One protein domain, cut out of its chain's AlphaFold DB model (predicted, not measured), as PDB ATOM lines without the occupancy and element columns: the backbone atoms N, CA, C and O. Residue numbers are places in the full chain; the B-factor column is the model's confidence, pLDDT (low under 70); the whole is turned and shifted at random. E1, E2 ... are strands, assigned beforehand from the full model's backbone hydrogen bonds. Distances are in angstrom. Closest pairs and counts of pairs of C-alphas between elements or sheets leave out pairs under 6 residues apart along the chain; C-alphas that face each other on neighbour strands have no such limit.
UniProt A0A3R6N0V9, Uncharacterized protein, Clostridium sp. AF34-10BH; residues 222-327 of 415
ATOM      1  N   ASP A 222      24.078  16.569 -10.627       78.44
ATOM      2  CA  ASP A 222      25.199  15.965  -9.906       78.44
ATOM      3  C   ASP A 222      26.517  15.939 -10.718       78.44
ATOM      4  O   ASP A 222      27.549  15.489 -10.223       78.44
ATOM      5  N   THR A 223      26.518  16.436 -11.968       77.12
ATOM      6  CA  THR A 223      27.727  16.574 -12.807       77.12
ATOM      7  C   THR A 223      28.066  18.015 -13.190       77.12
ATOM      8  O   THR A 223      29.100  18.236 -13.831       77.12
ATOM      9  N   MET A 224      27.254  19.000 -12.799       82.75
ATOM     10  CA  MET A 224      27.399  20.401 -13.207       82.75
ATOM     11  C   MET A 224      28.045  21.269 -12.122       82.75
ATOM     12  O   MET A 224      27.692  21.178 -10.952       82.75
ATOM     13  N   TRP A 225      28.983  22.136 -12.516       86.94
ATOM     14  CA  TRP A 225      29.552  23.151 -11.619       86.94
ATOM     15  C   TRP A 225      28.632  24.363 -11.466       86.94
ATOM     16  O   TRP A 225      28.239  24.956 -12.470       86.94
ATOM     17  N   PHE A 226      28.371  24.766 -10.223       90.62
ATOM     18  CA  PHE A 226      27.792  26.059  -9.832       90.62
ATOM     19  C   PHE A 226      27.991  26.277  -8.323       90.62
ATOM     20  O   PHE A 226      28.261  25.329  -7.588       90.62
ATOM     21  N   ASN A 227      27.841  27.513  -7.848       93.00
ATOM     22  CA  ASN A 227      27.827  27.814  -6.410       93.00
ATOM     23  C   ASN A 227      26.530  28.562  -6.063       93.00
ATOM     24  O   ASN A 227      26.105  29.423  -6.840       93.00
ATOM     25  N   SER A 228      25.954  28.287  -4.894       94.25
ATOM     26  CA  SER A 228      24.961  29.149  -4.236       94.25
ATOM     27  C   SER A 228      25.614  29.865  -3.054       94.25
ATOM     28  O   SER A 228      26.447  29.286  -2.357       94.25
ATOM     29  N   PHE A 229      25.239  31.120  -2.833       95.75
ATOM     30  CA  PHE A 229      25.693  31.945  -1.721       95.75
ATOM     31  C   PHE A 229      24.492  32.522  -0.987       95.75
ATOM     32  O   PHE A 229      23.745  33.309  -1.570       95.75
ATOM     33  N   HIS A 230      24.344  32.184   0.290       95.69
ATOM     34  CA  HIS A 230      23.339  32.776   1.168       95.69
ATOM     35  C   HIS A 230      24.008  33.902   1.961       95.69
ATOM     36  O   HIS A 230      24.945  33.674   2.723       95.69
ATOM     37  N   ILE A 231      23.590  35.139   1.698       94.69
ATOM     38  CA  ILE A 231      24.309  36.359   2.075       94.69
ATOM     39  C   ILE A 231      23.411  37.232   2.946       94.69
ATOM     40  O   ILE A 231      22.357  37.686   2.494       94.69
ATOM     41  N   THR A 232      23.870  37.543   4.158       93.75
ATOM     42  CA  THR A 232      23.249  38.575   5.001       93.75
ATOM     43  C   THR A 232      23.984  39.893   4.797       93.75
ATOM     44  O   THR A 232      25.177  40.001   5.107       93.75
ATOM     45  N   CYS A 233      23.280  40.912   4.307       91.94
ATOM     46  CA  CYS A 233      23.801  42.272   4.179       91.94
ATOM     47  C   CYS A 233      23.178  43.186   5.242       91.94
ATOM     48  O   CYS A 233      21.968  43.159   5.434       91.94
ATOM     49  N   ASN A 234      23.977  44.043   5.882       89.19
ATOM     50  CA  ASN A 234      23.494  45.087   6.798       89.19
ATOM     51  C   ASN A 234      23.941  46.482   6.343       89.19
ATOM     52  O   ASN A 234      24.955  46.636   5.661       89.19
ATOM     53  N   VAL A 235      23.212  47.511   6.782       86.56
ATOM     54  CA  VAL A 235      23.696  48.904   6.813       86.56
ATOM     55  C   VAL A 235      24.793  49.014   7.878       86.56
ATOM     56  O   VAL A 235      24.561  48.605   9.014       86.56
ATOM     57  N   ARG A 236      25.963  49.587   7.562       80.94
ATOM     58  CA  ARG A 236      27.147  49.548   8.458       80.94
ATOM     59  C   ARG A 236      26.954  50.231   9.811       80.94
ATOM     60  O   ARG A 236      27.487  49.775  10.815       80.94
ATOM     61  N   ASP A 237      26.178  51.311   9.833       79.31
ATOM     62  CA  ASP A 237      25.834  52.062  11.047       79.31
ATOM     63  C   ASP A 237      24.458  51.647  11.625       79.31
ATOM     64  O   ASP A 237      23.835  52.404  12.376       79.31
ATOM     65  N   GLY A 238      23.937  50.464  11.266       73.38
ATOM     66  CA  GLY A 238      22.583  50.027  11.612       73.38
ATOM     67  C   GLY A 238      22.418  48.520  11.832       73.38
ATOM     68  O   GLY A 238      23.355  47.738  11.751       73.38
ATOM     69  N   PHE A 239      21.179  48.122  12.128       68.62
ATOM     70  CA  PHE A 239      20.762  46.724  12.285       68.62
ATOM     71  C   PHE A 239      19.490  46.490  11.465       68.62
ATOM     72  O   PHE A 239      18.379  46.438  11.994       68.62
ATOM     73  N   MET A 240      19.677  46.422  10.151       80.62
ATOM     74  CA  MET A 240      18.657  46.081   9.161       80.62
ATOM     75  C   MET A 240      19.265  45.019   8.239       80.62
ATOM     76  O   MET A 240      19.914  45.384   7.258       80.62
ATOM     77  N   PRO A 241      19.147  43.729   8.612       86.50
ATOM     78  CA  PRO A 241      19.648  42.628   7.808       86.50
ATOM     79  C   PRO A 241      18.667  42.320   6.676       86.50
ATOM     80  O   PRO A 241      17.516  41.959   6.935       86.50
ATOM     81  N   ASP A 242      19.141  42.413   5.437       91.44
ATOM     82  CA  ASP A 242      18.457  41.857   4.273       91.44
ATOM     83  C   ASP A 242      19.230  40.655   3.735       91.44
ATOM     84  O   ASP A 242      20.459  40.677   3.593       91.44
ATOM     85  N   ASN A 243      18.472  39.597   3.454       93.69
ATOM     86  CA  ASN A 243      18.994  38.297   3.075       93.69
ATOM     87  C   ASN A 243      18.801  38.071   1.575       93.69
ATOM     88  O   ASN A 243      17.709  38.274   1.023       93.69
ATOM     89  N   PHE A 244      19.878  37.626   0.936       94.50
ATOM     90  CA  PHE A 244      19.953  37.383  -0.494       94.50
ATOM     91  C   PHE A 244      20.518  35.995  -0.764       94.50
ATOM     92  O   PHE A 244      21.484  35.579  -0.127       94.50
ATOM     93  N   THR A 245      19.985  35.326  -1.780       94.62
ATOM     94  CA  THR A 245      20.610  34.139  -2.363       94.62
ATOM     95  C   THR A 245      21.193  34.515  -3.725       94.62
ATOM     96  O   THR A 245      20.467  34.980  -4.605       94.62
ATOM     97  N   ILE A 246      22.504  34.345  -3.909       94.56
ATOM     98  CA  ILE A 246      23.197  34.570  -5.186       94.56
ATOM     99  C   ILE A 246      23.649  33.227  -5.746       94.56
ATOM    100  O   ILE A 246      24.463  32.546  -5.129       94.56
ATOM    101  N   ILE A 247      23.166  32.866  -6.935       93.94
ATOM    102  CA  ILE A 247      23.518  31.601  -7.596       93.94
ATOM    103  C   ILE A 247      24.340  31.907  -8.843       93.94
ATOM    104  O   ILE A 247      23.936  32.729  -9.669       93.94
ATOM    105  N   VAL A 248      25.505  31.270  -8.971       92.62
ATOM    106  CA  VAL A 248      26.498  31.588 -10.004       92.62
ATOM    107  C   VAL A 248      26.791  30.369 -10.870       92.62
ATOM    108  O   VAL A 248      27.384  29.386 -10.421       92.62
ATOM    109  N   PHE A 249      26.396  30.471 -12.137       90.00
ATOM    110  CA  PHE A 249      26.511  29.426 -13.146       90.00
ATOM    111  C   PHE A 249      27.649  29.773 -14.121       90.00
ATOM    112  O   PHE A 249      27.487  30.699 -14.918       90.00
ATOM    113  N   PRO A 250      28.804  29.084 -14.101       87.31
ATOM    114  CA  PRO A 250      29.843  29.277 -15.111       87.31
ATOM    115  C   PRO A 250      29.338  28.762 -16.467       87.31
ATOM    116  O   PRO A 250      28.991  27.589 -16.597       87.31
ATOM    117  N   THR A 251      29.293  29.628 -17.480       82.25
ATOM    118  CA  THR A 251      28.751  29.282 -18.806       82.25
ATOM    119  C   THR A 251      29.825  28.788 -19.773       82.25
ATOM    120  O   THR A 251      29.524  27.970 -20.640       82.25
ATOM    121  N   GLU A 252      31.081  29.215 -19.604       77.81
ATOM    122  CA  GLU A 252      32.217  28.778 -20.426       77.81
ATOM    123  C   GLU A 252      33.495  28.518 -19.610       77.81
ATOM    124  O   GLU A 252      33.688  29.023 -18.503       77.81
ATOM    125  N   ILE A 253      34.430  27.768 -20.205       72.00
ATOM    126  CA  ILE A 253      35.782  27.561 -19.672       72.00
ATOM    127  C   ILE A 253      36.714  28.667 -20.186       72.00
ATOM    128  O   ILE A 253      37.166  28.643 -21.331       72.00
ATOM    129  N   ALA A 254      37.082  29.606 -19.313       66.94
ATOM    130  CA  ALA A 254      38.135  30.573 -19.613       66.94
ATOM    131  C   ALA A 254      39.540  29.936 -19.565       66.94
ATOM    132  O   ALA A 254      39.802  28.971 -18.840       66.94
ATOM    133  N   LYS A 255      40.484  30.531 -20.309       61.72
ATOM    134  CA  LYS A 255      41.918  30.202 -20.194       61.72
ATOM    135  C   LYS A 255      42.435  30.560 -18.799       61.72
ATOM    136  O   LYS A 255      42.017  31.570 -18.236       61.72
ATOM    137  N   ASP A 256      43.359  29.743 -18.297       58.44
ATOM    138  CA  ASP A 256      43.693  29.636 -16.873       58.44
ATOM    139  C   ASP A 256      43.895  30.970 -16.124       58.44
ATOM    140  O   ASP A 256      44.463  31.938 -16.643       58.44
ATOM    141  N   ARG A 257      43.424  30.987 -14.869       62.25
ATOM    142  CA  ARG A 257      43.431  32.113 -13.909       62.25
ATOM    143  C   ARG A 257      42.636  33.369 -14.296       62.25
ATOM    144  O   ARG A 257      42.686  34.351 -13.551       62.25
ATOM    145  N   ARG A 258      41.905  33.371 -15.413       75.44
ATOM    146  CA  ARG A 258      40.992  34.469 -15.784       75.44
ATOM    147  C   ARG A 258      39.616  34.314 -15.116       75.44
ATOM    148  O   ARG A 258      39.236  33.189 -14.792       75.44
ATOM    149  N   PRO A 259      38.862  35.415 -14.944       81.31
ATOM    150  CA  PRO A 259      37.423  35.358 -14.706       81.31
ATOM    151  C   PRO A 259      36.696  34.545 -15.784       81.31
ATOM    152  O   PRO A 259      37.107  34.544 -16.949       81.31
ATOM    153  N   LEU A 260      35.628  33.862 -15.383       83.19
ATOM    154  CA  LEU A 260      34.787  33.041 -16.250       83.19
ATOM    155  C   LEU A 260      33.618  33.862 -16.812       83.19
ATOM    156  O   LEU A 260      33.039  34.667 -16.079       83.19
ATOM    157  N   PRO A 261      33.205  33.624 -18.069       84.25
ATOM    158  CA  PRO A 261      31.836  33.885 -18.490       84.25
ATOM    159  C   PRO A 261      30.879  33.125 -17.564       84.25
ATOM    160  O   PRO A 261      31.074  31.938 -17.279       84.25
ATOM    161  N   GLN A 262      29.894  33.838 -17.028       87.06
ATOM    162  CA  GLN A 262      29.019  33.342 -15.971       87.06
ATOM    163  C   GLN A 262      27.646  34.017 -16.062       87.06
ATOM    164  O   GLN A 262      27.538  35.193 -16.416       87.06
ATOM    165  N   ALA A 263      26.610  33.281 -15.682       88.56
ATOM    166  CA  ALA A 263      25.262  33.786 -15.484       88.56
ATOM    167  C   ALA A 263      24.965  33.824 -13.974       88.56
ATOM    168  O   ALA A 263      25.329  32.896 -13.251       88.56
ATOM    169  N   VAL A 264      24.335  34.896 -13.488       90.75
ATOM    170  CA  VAL A 264      24.130  35.148 -12.050       90.75
ATOM    171  C   VAL A 264      22.657  35.399 -11.745       90.75
ATOM    172  O   VAL A 264      22.055  36.310 -12.318       90.75
ATOM    173  N   ALA A 265      22.109  34.618 -10.814       91.62
ATOM    174  CA  ALA A 265      20.860  34.906 -10.117       91.62
ATOM    175  C   ALA A 265      21.126  35.787  -8.889       91.62
ATOM    176  O   ALA A 265      22.094  35.553  -8.167       91.62
ATOM    177  N   LEU A 266      20.226  36.726  -8.607       92.25
ATOM    178  CA  LEU A 266      20.081  37.375  -7.303       92.25
ATOM    179  C   LEU A 266      18.620  37.237  -6.875       92.25
ATOM    180  O   LEU A 266      17.740  37.838  -7.493       92.25
ATOM    181  N   LEU A 267      18.368  36.451  -5.835       91.75
ATOM    182  CA  LEU A 267      17.064  36.294  -5.203       91.75
ATOM    183  C   LEU A 267      17.072  37.088  -3.897       91.75
ATOM    184  O   LEU A 267      18.020  36.980  -3.120       91.75
ATOM    185  N   HIS A 268      16.025  37.866  -3.640       90.31
ATOM    186  CA  HIS A 268      15.850  38.561  -2.366       90.31
ATOM    187  C   HIS A 268      14.813  37.835  -1.504       90.31
ATOM    188  O   HIS A 268      13.654  37.686  -1.901       90.31
ATOM    189  N   ASP A 269      15.197  37.425  -0.295       83.50
ATOM    190  CA  ASP A 269      14.384  36.498   0.498       83.50
ATOM    191  C   ASP A 269      13.061  37.102   0.979       83.50
ATOM    192  O   ASP A 269      12.044  36.403   0.976       83.50
ATOM    193  N   ASN A 270      13.063  38.385   1.358       80.12
ATOM    194  CA  ASN A 270      11.889  39.108   1.851       80.12
ATOM    195  C   ASN A 270      10.887  39.453   0.733       80.12
ATOM    196  O   ASN A 270       9.689  39.242   0.903       80.12
ATOM    197  N   SER A 271      11.355  39.970  -0.411       77.81
ATOM    198  CA  SER A 271      10.478  40.417  -1.508       77.81
ATOM    199  C   SER A 271      10.178  39.343  -2.561       77.81
ATOM    200  O   SER A 271       9.352  39.581  -3.440       77.81
ATOM    201  N   LYS A 272      10.860  38.186  -2.505       74.12
ATOM    202  CA  LYS A 272      10.832  37.091  -3.502       74.12
ATOM    203  C   LYS A 272      11.106  37.526  -4.946       74.12
ATOM    204  O   LYS A 272      10.886  36.772  -5.888       74.12
ATOM    205  N   LYS A 273      11.660  38.725  -5.125       78.94
ATOM    206  CA  LYS A 273      12.100  39.234  -6.419       78.94
ATOM    207  C   LYS A 273      13.381  38.516  -6.830       78.94
ATOM    208  O   LYS A 273      14.339  38.456  -6.058       78.94
ATOM    209  N   ILE A 274      13.400  38.045  -8.069       82.25
ATOM    210  CA  ILE A 274      14.572  37.460  -8.712       82.25
ATOM    211  C   ILE A 274      15.084  38.455  -9.759       82.25
ATOM    212  O   ILE A 274      14.304  39.096 -10.467       82.25
ATOM    213  N   ILE A 275      16.401  38.602  -9.855       84.12
ATOM    214  CA  ILE A 275      17.092  39.370 -10.894       84.12
ATOM    215  C   ILE A 275      18.098  38.432 -11.564       84.12
ATOM    216  O   ILE A 275      18.726  37.613 -10.896       84.12
ATOM    217  N   PHE A 276      18.257  38.554 -12.883       84.94
ATOM    218  CA  PHE A 276      19.187  37.750 -13.674       84.94
ATOM    219  C   PHE A 276      20.171  38.639 -14.439       84.94
ATOM    220  O   PHE A 276      19.772  39.636 -15.046       84.94
ATOM    221  N   SER A 277      21.452  38.270 -14.438       81.06
ATOM    222  CA  SER A 277      22.501  38.948 -15.203       81.06
ATOM    223  C   SER A 277      23.411  37.921 -15.883       81.06
ATOM    224  O   SER A 277      24.076  37.127 -15.224       81.06
ATOM    225  N   ASN A 278      23.431  37.928 -17.217       76.12
ATOM    226  CA  ASN A 278      24.314  37.110 -18.058       76.12
ATOM    227  C   ASN A 278      24.960  38.030 -19.110       76.12
ATOM    228  O   ASN A 278      24.671  37.946 -20.305       76.12
ATOM    229  N   LYS A 279      25.727  39.014 -18.619       66.62
ATOM    230  CA  LYS A 279      26.461  40.003 -19.419       66.62
ATOM    231  C   LYS A 279      27.957  39.719 -19.344       66.62
ATOM    232  O   LYS A 279      28.519  39.630 -18.258       66.62
ATOM    233  N   GLU A 280      28.616  39.680 -20.496       57.00
ATOM    234  CA  GLU A 280      30.069  39.505 -20.613       57.00
ATOM    235  C   GLU A 280      30.847  40.795 -20.272       57.00
ATOM    236  O   GLU A 280      31.586  41.347 -21.087       57.00
ATOM    237  N   THR A 281      30.716  41.301 -19.046       50.94
ATOM    238  CA  THR A 281      31.425  42.501 -18.557       50.94
ATOM    239  C   THR A 281      32.878  42.215 -18.128       50.94
ATOM    240  O   THR A 281      33.371  42.711 -17.120       50.94
ATOM    241  N   GLY A 282      33.593  41.426 -18.943       57.78
ATOM    242  CA  GLY A 282      35.061  41.302 -19.027       57.78
ATOM    243  C   GLY A 282      35.815  40.651 -17.855       57.78
ATOM    244  O   GLY A 282      36.741  39.873 -18.084       57.78
ATOM    245  N   THR A 283      35.450  40.972 -16.614       66.19
ATOM    246  CA  THR A 283      36.093  40.488 -15.377       66.19
ATOM    247  C   THR A 283      35.126  40.210 -14.223       66.19
ATOM    248  O   THR A 283      35.503  39.542 -13.259       66.19
ATOM    249  N   SER A 284      33.908  40.738 -14.294       79.06
ATOM    250  CA  SER A 284      32.900  40.691 -13.231       79.06
ATOM    251  C   SER A 284      31.505  40.792 -13.841       79.06
ATOM    252  O   SER A 284      31.323  41.465 -14.856       79.06
ATOM    253  N   VAL A 285      30.519  40.152 -13.218       87.31
ATOM    254  CA  VAL A 285      29.096  40.408 -13.472       87.31
ATOM    255  C   VAL A 285      28.570  41.302 -12.360       87.31
ATOM    256  O   VAL A 285      28.694  40.971 -11.182       87.31
ATOM    257  N   GLU A 286      27.990  42.428 -12.752       88.00
ATOM    258  CA  GLU A 286      27.264  43.335 -11.865       88.00
ATOM    259  C   GLU A 286      25.776  42.955 -11.838       88.00
ATOM    260  O   GLU A 286      25.174  42.634 -12.876       88.00
ATOM    261  N   ILE A 287      25.180  42.994 -10.646       88.44
ATOM    262  CA  ILE A 287      23.749  42.781 -10.427       88.44
ATOM    263  C   ILE A 287      23.278  43.639  -9.246       88.44
ATOM    264  O   ILE A 287      23.855  43.607  -8.159       88.44
ATOM    265  N   ASN A 288      22.242  44.446  -9.481       87.94
ATOM    266  CA  ASN A 288      21.831  45.509  -8.564       87.94
ATOM    267  C   ASN A 288      20.381  45.295  -8.113       87.94
ATOM    268  O   ASN A 288      19.480  45.193  -8.952       87.94
ATOM    269  N   TYR A 289      20.156  45.289  -6.802       87.31
ATOM    270  CA  TYR A 289      18.833  45.356  -6.183       87.31
ATOM    271  C   TYR A 289      18.777  46.619  -5.325       87.31
ATOM    272  O   TYR A 289      19.493  46.706  -4.336       87.31
ATOM    273  N   GLU A 290      17.921  47.581  -5.683       86.62
ATOM    274  CA  GLU A 290      17.780  48.856  -4.953       86.62
ATOM    275  C   GLU A 290      19.163  49.500  -4.708       86.62
ATOM    276  O   GLU A 290      19.866  49.751  -5.689       86.62
ATOM    277  N   ASP A 291      19.580  49.729  -3.459       86.69
ATOM    278  CA  ASP A 291      20.898  50.298  -3.126       86.69
ATOM    279  C   ASP A 291      22.030  49.244  -2.992       86.69
ATOM    280  O   ASP A 291      23.208  49.594  -2.842       86.69
ATOM    281  N   TYR A 292      21.704  47.949  -3.088       89.31
ATOM    282  CA  TYR A 292      22.653  46.831  -3.051       89.31
ATOM    283  C   TYR A 292      23.227  46.561  -4.449       89.31
ATOM    284  O   TYR A 292      22.613  45.900  -5.291       89.31
ATOM    285  N   MET A 293      24.438  47.067  -4.690       90.31
ATOM    286  CA  MET A 293      25.211  46.833  -5.914       90.31
ATOM    287  C   MET A 293      26.219  45.700  -5.702       90.31
ATOM    288  O   MET A 293      27.256  45.920  -5.069       90.31
ATOM    289  N   PHE A 294      25.930  44.500  -6.212       91.50
ATOM    290  CA  PHE A 294      26.816  43.338  -6.099       91.50
ATOM    291  C   PHE A 294      27.694  43.187  -7.348       91.50
ATOM    292  O   PHE A 294      27.191  43.078  -8.466       91.50
ATOM    293  N   ALA A 295      29.007  43.084  -7.141       90.81
ATOM    294  CA  ALA A 295      29.977  42.664  -8.146       90.81
ATOM    295  C   ALA A 295      30.443  41.225  -7.856       90.81
ATOM    296  O   ALA A 295      30.990  40.945  -6.781       90.81
ATOM    297  N   ILE A 296      30.231  40.319  -8.817       92.56
ATOM    298  CA  ILE A 296      30.539  38.886  -8.727       92.56
ATOM    299  C   ILE A 296      31.638  38.525  -9.733       92.56
ATOM    300  O   ILE A 296      31.512  38.803 -10.926       92.56
ATOM    301  N   THR A 297      32.677  37.819  -9.291       90.81
ATOM    302  CA  THR A 297      33.748  37.284 -10.150       90.81
ATOM    303  C   THR A 297      34.056  35.838  -9.776       90.81
ATOM    304  O   THR A 297      34.607  35.595  -8.701       90.81
ATOM    305  N   SER A 298      33.796  34.890 -10.679       89.50
ATOM    306  CA  SER A 298      34.204  33.490 -10.519       89.50
ATOM    307  C   SER A 298      35.384  33.116 -11.410       89.50
ATOM    308  O   SER A 298      35.569  33.644 -12.507       89.50
ATOM    309  N   ARG A 299      36.205  32.185 -10.922       86.56
ATOM    310  CA  ARG A 299      37.368  31.607 -11.611       86.56
ATOM    311  C   ARG A 299      37.650  30.211 -11.069       86.56
ATOM    312  O   ARG A 299      37.326  29.924  -9.920       86.56
ATOM    313  N   PHE A 300      38.324  29.366 -11.842       82.75
ATOM    314  CA  PHE A 300      38.870  28.131 -11.279       82.75
ATOM    315  C   PHE A 300      40.164  28.412 -10.512       82.75
ATOM    316  O   PHE A 300      41.075  29.073 -11.016       82.75
ATOM    317  N   VAL A 301      40.223  27.918  -9.276       81.06
ATOM    318  CA  VAL A 301      41.421  27.888  -8.430       81.06
ATOM    319  C   VAL A 301      41.512  26.486  -7.856       81.06
ATOM    320  O   VAL A 301      40.551  25.990  -7.278       81.06
ATOM    321  N   ASP A 302      42.654  25.836  -8.054       75.94
ATOM    322  CA  ASP A 302      43.016  24.568  -7.414       75.94
ATOM    323  C   ASP A 302      41.977  23.437  -7.570       75.94
ATOM    324  O   ASP A 302      41.829  22.570  -6.714       75.94
ATOM    325  N   GLY A 303      41.265  23.438  -8.704       72.75
ATOM    326  CA  GLY A 303      40.226  22.457  -9.034       72.75
ATOM    327  C   GLY A 303      38.826  22.777  -8.500       72.75
ATOM    328  O   GLY A 303      37.949  21.931  -8.622       72.75
ATOM    329  N   LYS A 304      38.596  23.972  -7.936       79.12
ATOM    330  CA  LYS A 304      37.284  24.439  -7.455       79.12
ATOM    331  C   LYS A 304      36.827  25.714  -8.161       79.12
ATOM    332  O   LYS A 304      37.652  26.560  -8.515       79.12
ATOM    333  N   LEU A 305      35.510  25.876  -8.310       86.06
ATOM    334  CA  LEU A 305      34.893  27.143  -8.700       86.06
ATOM    335  C   LEU A 305      35.005  28.131  -7.529       86.06
ATOM    336  O   LEU A 305      34.237  28.074  -6.573       86.06
ATOM    337  N   ASN A 306      36.007  29.009  -7.588       88.50
ATOM    338  CA  ASN A 306      36.264  30.048  -6.598       88.50
ATOM    339  C   ASN A 306      35.566  31.338  -7.033       88.50
ATOM    340  O   ASN A 306      36.003  32.005  -7.976       88.50
ATOM    341  N   THR A 307      34.497  31.686  -6.329       91.94
ATOM    342  CA  THR A 307      33.721  32.905  -6.558       91.94
ATOM    343  C   THR A 307      34.075  33.949  -5.507       91.94
ATOM    344  O   THR A 307      34.219  33.636  -4.328       91.94
ATOM    345  N   LYS A 308      34.214  35.206  -5.929       92.31
ATOM    346  CA  LYS A 308      34.262  36.365  -5.040       92.31
ATOM    347  C   LYS A 308      33.019  37.213  -5.282       92.31
ATOM    348  O   LYS A 308      32.756  37.596  -6.420       92.31
ATOM    349  N   ILE A 309      32.326  37.558  -4.204       93.44
ATOM    350  CA  ILE A 309      31.224  38.520  -4.190       93.44
ATOM    351  C   ILE A 309      31.663  39.726  -3.352       93.44
ATOM    352  O   ILE A 309      32.352  39.576  -2.340       93.44
ATOM    353  N   SER A 310      31.309  40.931  -3.786       91.12
ATOM    354  CA  SER A 310      31.521  42.160  -3.016       91.12
ATOM    355  C   SER A 310      30.454  43.197  -3.334       91.12
ATOM    356  O   SER A 310      30.078  43.350  -4.493       91.12
ATOM    357  N   LEU A 311      30.015  43.937  -2.316       90.50
ATOM    358  CA  LEU A 311      29.216  45.146  -2.495       90.50
ATOM    359  C   LEU A 311      30.117  46.308  -2.936       90.50
ATOM    360  O   LEU A 311      31.173  46.534  -2.339       90.50
ATOM    361  N   GLU A 312      29.696  47.054  -3.957       84.69
ATOM    362  CA  GLU A 312      30.356  48.309  -4.352       84.69
ATOM    363  C   GLU A 312      29.917  49.493  -3.481       84.69
ATOM    364  O   GLU A 312      30.695  50.423  -3.240       84.69
ATOM    365  N   ASN A 313      28.677  49.449  -2.983       82.62
ATOM    366  CA  ASN A 313      28.141  50.460  -2.082       82.62
ATOM    367  C   ASN A 313      28.889  50.430  -0.731       82.62
ATOM    368  O   ASN A 313      29.201  49.370  -0.183       82.62
ATOM    369  N   ARG A 314      29.202  51.615  -0.201       80.56
ATOM    370  CA  ARG A 314      29.956  51.800   1.048       80.56
ATOM    371  C   ARG A 314      29.082  51.868   2.289       80.56
ATOM    372  O   ARG A 314      29.614  51.683   3.378       80.56
ATOM    373  N   ASP A 315      27.788  52.109   2.123       86.62
ATOM    374  CA  ASP A 315      26.857  52.294   3.239       86.62
ATOM    375  C   ASP A 315      26.353  50.940   3.782       86.62
ATOM    376  O   ASP A 315      25.846  50.846   4.901       86.62
ATOM    377  N   TYR A 316      26.594  49.868   3.019       87.75
ATOM    378  CA  TYR A 316      26.260  48.482   3.333       87.75
ATOM    379  C   TYR A 316      27.515  47.609   3.447       87.75
ATOM    380  O   TYR A 316      28.578  47.917   2.890       87.75
ATOM    381  N   GLU A 317      27.403  46.493   4.157       90.06
ATOM    382  CA  GLU A 317      28.404  45.429   4.191       90.06
ATOM    383  C   GLU A 317      27.764  44.042   4.229       90.06
ATOM    384  O   GLU A 317      26.636  43.869   4.690       90.06
ATOM    385  N   ILE A 318      28.505  43.051   3.733       91.75
ATOM    386  CA  ILE A 318      28.163  41.642   3.903       91.75
ATOM    387  C   ILE A 318      28.640  41.245   5.299       91.75
ATOM    388  O   ILE A 318      29.847  41.212   5.545       91.75
ATOM    389  N   THR A 319      27.699  40.980   6.203       91.69
ATOM    390  CA  THR A 319      27.993  40.563   7.583       91.69
ATOM    391  C   THR A 319      28.093  39.052   7.730       91.69
ATOM    392  O   THR A 319      28.763  38.589   8.647       91.69
ATOM    393  N   ASP A 320      27.442  38.296   6.840       92.31
ATOM    394  CA  ASP A 320      27.512  36.833   6.809       92.31
ATOM    395  C   ASP A 320      27.394  36.294   5.373       92.31
ATOM    396  O   ASP A 320      26.754  36.923   4.523       92.31
ATOM    397  N   MET A 321      28.028  35.152   5.103       94.88
ATOM    398  CA  MET A 321      28.050  34.488   3.797       94.88
ATOM    399  C   MET A 321      28.290  32.982   3.960       94.88
ATOM    400  O   MET A 321      29.419  32.553   4.205       94.88
ATOM    401  N   GLU A 322      27.250  32.185   3.734       95.06
ATOM    402  CA  GLU A 322      27.351  30.729   3.587       95.06
ATOM    403  C   GLU A 322      27.493  30.368   2.092       95.06
ATOM    404  O   GLU A 322      26.864  30.997   1.238       95.06
ATOM    405  N   GLU A 323      28.339  29.383   1.760       93.94
ATOM    406  CA  GLU A 323      28.585  28.912   0.384       93.94
ATOM    407  C   GLU A 323      28.240  27.424   0.241       93.94
ATOM    408  O   GLU A 323      28.932  26.570   0.799       93.94
ATOM    409  N   ASP A 324      27.259  27.117  -0.608       91.25
ATOM    410  CA  ASP A 324      27.031  25.769  -1.132       91.25
ATOM    411  C   ASP A 324      27.754  25.621  -2.480       91.25
ATOM    412  O   ASP A 324      27.335  26.151  -3.515       91.25
ATOM    413  N   ASN A 325      28.878  24.902  -2.470       86.75
ATOM    414  CA  ASN A 325      29.733  24.683  -3.639       86.75
ATOM    415  C   ASN A 325      29.391  23.340  -4.309       86.75
ATOM    416  O   ASN A 325      29.725  22.277  -3.779       86.75
ATOM    417  N   PHE A 326      28.755  23.370  -5.483       86.62
ATOM    418  CA  PHE A 326      28.403  22.165  -6.234       86.62
ATOM    419  C   PHE A 326      29.521  21.827  -7.224       86.62
ATOM    420  O   PHE A 326      29.661  22.433  -8.289       86.62
ATOM    421  N   SER A 327      30.354  20.854  -6.848       82.44
ATOM    422  CA  SER A 327      31.485  20.396  -7.655       82.44
ATOM    423  C   SER A 327      31.069  19.349  -8.687       82.44
ATOM    424  O   SER A 327      30.832  18.193  -8.339       82.44
TER     425      SER A 327
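What this domain is: This is residues 222 to 327 of the 415 residues of an uncharacterized protein of Clostridium sp. AF34-10BH (UniProt A0A3R6N0V9). Two twisted sheets lie face to face as a sandwich, five strands E4, E3, E2, E1, E8 in one layer and three strands E5, E6, E7 in the other. Their edges come close on both sides, E4 by E5 and E7 by E8, and give the look of a flattened barrel. The printed part has 106 residues, with no named helix and eight named strands, E1 to E8 along the chain; both sheets are antiparallel, in the orders just named, and the class is all strand. It is compact, with a radius of gyration of the C-alphas of 13.7 A and spans of 42 by 28 by 24 A.

How they stand to each other: Start at E1, residues 226 to 235, and go on to E2, residues 242 to 250, its hairpin partner; N 229 and O 246 are 2.8 A apart, within hydrogen-bond range. E3, residues 262 to 268, forms a hairpin with E2, with N 263 and O 249 at 2.8 A. E4, residues 274 to 277, is an edge strand and forms a hairpin with E3, with N 264 and O 277 at 2.8 A. These four strands are a meander, each the antiparallel neighbour of the one before. A second meander follows: E5, residues 285 to 289, E6, residues 292 to 301, and E7, residues 304 to 311, with N 285 and O 296 at 2.8 A and N 306 and O 299 at 2.8 A. E8, residues 316 to 326, is antiparallel to E1 at 164 degrees, with N 228 and O 324 at 2.9 A. The parts of the two sheets that face each other are 8.2 A centre to centre, their strands at 25 degrees. The closest C-alphas of E4 and E5 are those of Ser 277 and Ile 287, 6.2 A apart; those of E7 and E8 are Leu 311 and Glu 317, at 6.7 A. E1 and E5 are apart.

Where its parts are: Find C-alpha 226 at (27.792, 26.059, -9.832); from there E1 runs 28.6 A to C-alpha 235 at (23.696, 48.904, 6.813). E2 measures 25.8 A, E6 27.2 A and E7 22.8 A. E8 bends by 60 degrees at residue 319 and ends at C-alpha 326, (28.403, 22.165, -6.234), 28.1 A from its first C-alpha.

The domain as a whole: The two C-alphas farthest apart, those of Thr 223 and Asp 237, are 42.8 A apart. The printed part has no cut. Look for the long link, 11 residues, between E2 and E3. Mean pLDDT of the printed part is 84.4; residue 239, residues 254 to 257 and residues 279 to 283 are under 70.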